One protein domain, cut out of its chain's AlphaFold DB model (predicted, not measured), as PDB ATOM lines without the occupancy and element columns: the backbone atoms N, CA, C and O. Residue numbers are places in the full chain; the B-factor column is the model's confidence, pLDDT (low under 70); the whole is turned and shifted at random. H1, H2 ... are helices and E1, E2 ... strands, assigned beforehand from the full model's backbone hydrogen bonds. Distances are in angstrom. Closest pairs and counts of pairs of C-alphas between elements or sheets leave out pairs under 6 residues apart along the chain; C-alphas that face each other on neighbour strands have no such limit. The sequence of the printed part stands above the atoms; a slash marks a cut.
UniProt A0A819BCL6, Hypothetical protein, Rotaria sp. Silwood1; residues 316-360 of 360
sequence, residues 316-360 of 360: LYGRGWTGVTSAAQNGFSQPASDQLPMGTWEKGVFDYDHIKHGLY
ATOM      1  N   LEU A 316     105.372 105.548  82.154       82.81
ATOM      2  CA  LEU A 316     105.254 106.624  81.155       82.81
ATOM      3  C   LEU A 316     104.029 106.426  80.237       82.81
ATOM      4  O   LEU A 316     104.058 106.737  79.046       82.81
ATOM      5  N   TYR A 317     102.948 105.889  80.802       75.06
ATOM      6  CA  TYR A 317     101.669 105.644  80.143       75.06
ATOM      7  C   TYR A 317     100.520 105.671  81.162       75.06
ATOM      8  O   TYR A 317     100.700 105.375  82.349       75.06
ATOM      9  N   GLY A 318      99.322 106.006  80.692       73.06
ATOM     10  CA  GLY A 318      98.070 105.908  81.438       73.06
ATOM     11  C   GLY A 318      97.201 104.745  80.960       73.06
ATOM     12  O   GLY A 318      97.411 104.185  79.882       73.06
ATOM     13  N   ARG A 319      96.190 104.405  81.763       78.19
ATOM     14  CA  ARG A 319      95.104 103.490  81.384       78.19
ATOM     15  C   ARG A 319      93.766 104.221  81.442       78.19
ATOM     16  O   ARG A 319      93.615 105.140  82.244       78.19
ATOM     17  N   GLY A 320      92.826 103.835  80.582       80.75
ATOM     18  CA  GLY A 320      91.533 104.512  80.435       80.75
ATOM     19  C   GLY A 320      90.378 103.560  80.129       80.75
ATOM     20  O   GLY A 320      90.590 102.430  79.689       80.75
ATOM     21  N   TRP A 321      89.152 104.034  80.362       84.94
ATOM     22  CA  TRP A 321      87.918 103.239  80.368       84.94
ATOM     23  C   TRP A 321      86.759 104.000  79.708       84.94
ATOM     24  O   TRP A 321      86.725 105.227  79.770       84.94
ATOM     25  N   THR A 322      85.804 103.293  79.089       85.88
ATOM     26  CA  THR A 322      84.564 103.902  78.565       85.88
ATOM     27  C   THR A 322      83.378 103.655  79.502       85.88
ATOM     28  O   THR A 322      83.479 102.906  80.472       85.88
ATOM     29  N   GLY A 323      82.232 104.289  79.229       85.62
ATOM     30  CA  GLY A 323      80.981 104.016  79.945       85.62
ATOM     31  C   GLY A 323      80.933 104.503  81.399       85.62
ATOM     32  O   GLY A 323      79.996 104.156  82.113       85.62
ATOM     33  N   VAL A 324      81.902 105.313  81.838       87.19
ATOM     34  CA  VAL A 324      81.918 105.931  83.173       87.19
ATOM     35  C   VAL A 324      80.901 107.078  83.211       87.19
ATOM     36  O   VAL A 324      81.228 108.237  82.982       87.19
ATOM     37  N   THR A 325      79.632 106.738  83.438       88.62
ATOM     38  CA  THR A 325      78.499 107.686  83.424       88.62
ATOM     39  C   THR A 325      78.292 108.416  84.751       88.62
ATOM     40  O   THR A 325      77.628 109.451  84.788       88.62
ATOM     41  N   SER A 326      78.852 107.899  85.847       87.06
ATOM     42  CA  SER A 326      78.796 108.540  87.161       87.06
ATOM     43  C   SER A 326      79.880 109.611  87.289       87.06
ATOM     44  O   SER A 326      81.072 109.310  87.270       87.06
ATOM     45  N   ALA A 327      79.464 110.861  87.500       84.75
ATOM     46  CA  ALA A 327      80.364 111.967  87.831       84.75
ATOM     47  C   ALA A 327      80.851 111.945  89.299       84.75
ATOM     48  O   ALA A 327      81.668 112.781  89.690       84.75
ATOM     49  N   ALA A 328      80.371 111.011  90.132       81.81
ATOM     50  CA  ALA A 328      80.813 110.907  91.520       81.81
ATOM     51  C   ALA A 328      82.325 110.624  91.587       81.81
ATOM     52  O   ALA A 328      82.860 109.847  90.797       81.81
ATOM     53  N   GLN A 329      83.016 111.293  92.516       80.31
ATOM     54  CA  GLN A 329      84.481 111.249  92.651       80.31
ATOM     55  C   GLN A 329      85.235 111.559  91.336       80.31
ATOM     56  O   GLN A 329      86.337 111.061  91.118       80.31
ATOM     57  N   ASN A 330      84.651 112.372  90.444       82.12
ATOM     58  CA  ASN A 330      85.184 112.680  89.109       82.12
ATOM     59  C   ASN A 330      85.425 111.424  88.239       82.12
ATOM     60  O   ASN A 330      86.371 111.382  87.456       82.12
ATOM     61  N   GLY A 331      84.605 110.380  88.407       77.88
ATOM     62  CA  GLY A 331      84.757 109.095  87.717       77.88
ATOM     63  C   GLY A 331      85.692 108.097  88.417       77.88
ATOM     64  O   GLY A 331      85.760 106.938  88.008       77.88
ATOM     65  N   PHE A 332      86.378 108.486  89.499       73.69
ATOM     66  CA  PHE A 332      87.229 107.572  90.266       73.69
ATOM     67  C   PHE A 332      86.411 106.476  90.970       73.69
ATOM     68  O   PHE A 332      85.343 106.734  91.526       73.69
ATOM     69  N   SER A 333      86.907 105.233  90.918       73.88
ATOM     70  CA  SER A 333      86.252 104.022  91.449       73.88
ATOM     71  C   SER A 333      84.792 103.802  91.004       73.88
ATOM     72  O   SER A 333      84.066 103.029  91.633       73.88
ATOM     73  N   GLN A 334      84.352 104.449  89.921       81.62
ATOM     74  CA  GLN A 334      83.008 104.284  89.372       81.62
ATOM     75  C   GLN A 334      82.925 103.063  88.435       81.62
ATOM     76  O   GLN A 334      83.947 102.630  87.893       81.62
ATOM     77  N   PRO A 335      81.720 102.503  88.205       80.75
ATOM     78  CA  PRO A 335      81.511 101.500  87.165       80.75
ATOM     79  C   PRO A 335      81.912 102.019  85.778       80.75
ATOM     80  O   PRO A 335      81.671 103.179  85.441       80.75
ATOM     81  N   ALA A 336      82.481 101.128  84.972       84.69
ATOM     82  CA  ALA A 336      82.859 101.347  83.582       84.69
ATOM     83  C   ALA A 336      82.260 100.242  82.697       84.69
ATOM     84  O   ALA A 336      81.828  99.204  83.204       84.69
ATOM     85  N   SER A 337      82.266 100.442  81.380       85.00
ATOM     86  CA  SER A 337      81.989  99.364  80.425       85.00
ATOM     87  C   SER A 337      83.158  98.374  80.364       85.00
ATOM     88  O   SER A 337      84.324  98.720  80.555       85.00
ATOM     89  N   ASP A 338      82.811  97.133  80.040       79.75
ATOM     90  CA  ASP A 338      83.679  96.070  79.530       79.75
ATOM     91  C   ASP A 338      84.505  96.482  78.292       79.75
ATOM     92  O   ASP A 338      85.590  95.945  78.058       79.75
ATOM     93  N   GLN A 339      84.026  97.451  77.507       80.88
ATOM     94  CA  GLN A 339      84.718  97.965  76.332       80.88
ATOM     95  C   GLN A 339      85.747  99.033  76.716       80.88
ATOM     96  O   GLN A 339      85.423 100.166  77.086       80.88
ATOM     97  N   LEU A 340      87.022  98.684  76.561       80.38
ATOM     98  CA  LEU A 340      88.127  99.634  76.657       80.38
ATOM     99  C   LEU A 340      88.147 100.582  75.436       80.38
ATOM    100  O   LEU A 340      87.898 100.123  74.312       80.38
ATOM    101  N   PRO A 341      88.467 101.878  75.625       83.38
ATOM    102  CA  PRO A 341      88.615 102.835  74.526       83.38
ATOM    103  C   PRO A 341      89.786 102.423  73.633       83.38
ATOM    104  O   PRO A 341      90.677 101.705  74.087       83.38
ATOM    105  N   MET A 342      89.847 102.895  72.386       87.50
ATOM    106  CA  MET A 342      91.102 102.777  71.642       87.50
ATOM    107  C   MET A 342      92.136 103.709  72.280       87.50
ATOM    108  O   MET A 342      91.854 104.885  72.482       87.50
ATOM    109  N   GLY A 343      93.293 103.163  72.649       79.69
ATOM    110  CA  GLY A 343      94.431 103.930  73.139       79.69
ATOM    111  C   GLY A 343      95.417 104.261  72.022       79.69
ATOM    112  O   GLY A 343      95.125 104.052  70.846       79.69
ATOM    113  N   THR A 344      96.610 104.742  72.379       81.81
ATOM    114  CA  THR A 344      97.622 105.187  71.403       81.81
ATOM    115  C   THR A 344      98.028 104.072  70.430       81.81
ATOM    116  O   THR A 344      98.198 104.317  69.239       81.81
ATOM    117  N   TRP A 345      98.149 102.837  70.931       81.12
ATOM    118  CA  TRP A 345      98.568 101.669  70.141       81.12
ATOM    119  C   TRP A 345      97.700 100.426  70.361       81.12
ATOM    120  O   TRP A 345      97.653  99.551  69.502       81.12
ATOM    121  N   GLU A 346      97.016 100.339  71.500       77.62
ATOM    122  CA  GLU A 346      96.155  99.221  71.890       77.62
ATOM    123  C   GLU A 346      94.996  99.731  72.755       77.62
ATOM    124  O   GLU A 346      95.016 100.868  73.231       77.62
ATOM    125  N   LYS A 347      93.953  98.917  72.956       80.75
ATOM    126  CA  LYS A 347      92.779  99.359  73.715       80.75
ATOM    127  C   LYS A 347      93.111  99.608  75.192       80.75
ATOM    128  O   LYS A 347      93.647  98.740  75.875       80.75
ATOM    129  N   GLY A 348      92.719 100.774  75.699       80.38
ATOM    130  CA  GLY A 348      92.815 101.151  77.109       80.38
ATOM    131  C   GLY A 348      94.203 101.578  77.590       80.38
ATOM    132  O   GLY A 348      94.359 101.738  78.799       80.38
ATOM    133  N   VAL A 349      95.188 101.772  76.701       73.81
ATOM    134  CA  VAL A 349      96.565 102.185  77.051       73.81
ATOM    135  C   VAL A 349      97.001 103.396  76.231       73.81
ATOM    136  O   VAL A 349      96.999 103.364  75.001       73.81
ATOM    137  N   PHE A 350      97.389 104.466  76.922       80.19
ATOM    138  CA  PHE A 350      97.696 105.765  76.324       80.19
ATOM    139  C   PHE A 350      99.116 106.191  76.698       80.19
ATOM    140  O   PHE A 350      99.433 106.300  77.885       80.19
ATOM    141  N   ASP A 351      99.966 106.450  75.707       80.88
ATOM    142  CA  ASP A 351     101.338 106.912  75.933       80.88
ATOM    143  C   ASP A 351     101.315 108.286  76.631       80.88
ATOM    144  O   ASP A 351     100.479 109.137  76.314       80.88
ATOM    145  N   TYR A 352     102.237 108.544  77.569       84.56
ATOM    146  CA  TYR A 352     102.242 109.802  78.337       84.56
ATOM    147  C   TYR A 352     102.261 111.054  77.447       84.56
ATOM    148  O   TYR A 352     101.589 112.033  77.765       84.56
ATOM    149  N   ASP A 353     102.977 111.027  76.320       82.62
ATOM    150  CA  ASP A 353     103.035 112.178  75.415       82.62
ATOM    151  C   ASP A 353     101.692 112.436  74.701       82.62
ATOM    152  O   ASP A 353     101.284 113.586  74.553       82.62
ATOM    153  N   HIS A 354     100.932 111.379  74.381       84.25
ATOM    154  CA  HIS A 354      99.564 111.511  73.872       84.25
ATOM    155  C   HIS A 354      98.616 112.099  74.924       84.25
ATOM    156  O   HIS A 354      97.829 112.988  74.605       84.25
ATOM    157  N   ILE A 355      98.717 111.668  76.188       82.75
ATOM    158  CA  ILE A 355      97.930 112.243  77.295       82.75
ATOM    159  C   ILE A 355      98.271 113.729  77.474       82.75
ATOM    160  O   ILE A 355      97.379 114.571  77.552       82.75
ATOM    161  N   LYS A 356      99.566 114.058  77.503       83.75
ATOM    162  CA  LYS A 356     100.095 115.414  77.690       83.75
ATOM    163  C   LYS A 356      99.671 116.383  76.581       83.75
ATOM    164  O   LYS A 356      99.458 117.560  76.867       83.75
ATOM    165  N   HIS A 357      99.566 115.912  75.339       85.50
ATOM    166  CA  HIS A 357      99.206 116.732  74.179       85.50
ATOM    167  C   HIS A 357      97.729 116.609  73.747       85.50
ATOM    168  O   HIS A 357      97.342 117.236  72.764       85.50
ATOM    169  N   GLY A 358      96.893 115.853  74.473       81.81
ATOM    170  CA  GLY A 358      95.458 115.716  74.176       81.81
ATOM    171  C   GLY A 358      95.146 114.889  72.921       81.81
ATOM    172  O   GLY A 358      94.179 115.176  72.222       81.81
ATOM    173  N   LEU A 359      95.990 113.904  72.603       74.81
ATOM    174  CA  LEU A 359      95.943 113.101  71.376       74.81
ATOM    175  C   LEU A 359      95.269 111.735  71.622       74.81
ATOM    176  O   LEU A 359      95.894 110.689  71.411       74.81
ATOM    177  N   TYR A 360      94.032 111.744  72.125       68.38
ATOM    178  CA  TYR A 360      93.274 110.556  72.551       68.38
ATOM    179  C   TYR A 360      91.772 110.653  72.243       68.38
ATOM    180  O   TYR A 360      91.276 111.788  72.073       68.38
TER     181      TYR A 360
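AT A GLANCE: This is residues 316 to 360 of the 360 residues of the protein "Hypothetical protein" of Rotaria sp. Silwood1 (UniProt A0A819BCL6). With little regular structure, this is mostly loop: a small two-strand sheet, E1 and E2, and short helix H2 make one end, and H1 makes the other. Residues 320 to 327 run out to H1, and residues 332 to 348 return. The 45 printed residues hold, in order, E1, H1, E2 and H2, a mixed class with 16 residues in named elements. The whole is only just compact, close to loose, with a radius of gyration of the C-alphas of 11.0 A and spans of 27 by 19 by 15 A.

IN THESE COORDINATES: Find E1, residues 317 to 319, 7.0 A long, from C-alpha 317 at (101.669, 105.644, 80.143). E2 is residues 349 to 351, 6.8 A. H2, residues 352 to 357, runs 8.6 A to C-alpha 357 at (99.206, 116.732, 74.179). H1 is residues 328 to 331, 5.8 A.

HOW THE PARTS SIT: E1 and E2 are antiparallel at 154 degrees; look for N 318 and O 350, 2.8 A apart, within hydrogen-bond range. The closest C-alphas of E1 and H2, Tyr 317 and Tyr 352, are 4.6 A apart. H1 and H2 are apart. In H2 every O i to N i+4 pair is within hydrogen-bond range; H1 is too short for one, and its 1 O i to N i+3 pair is within range.

THE WHOLE: The farthest C-alphas, Ala 328 and Trp 345, are 29.3 A apart. The printed part has no cut; the link from H1 to E2 is long. Look at residue 360 for pLDDT under 70.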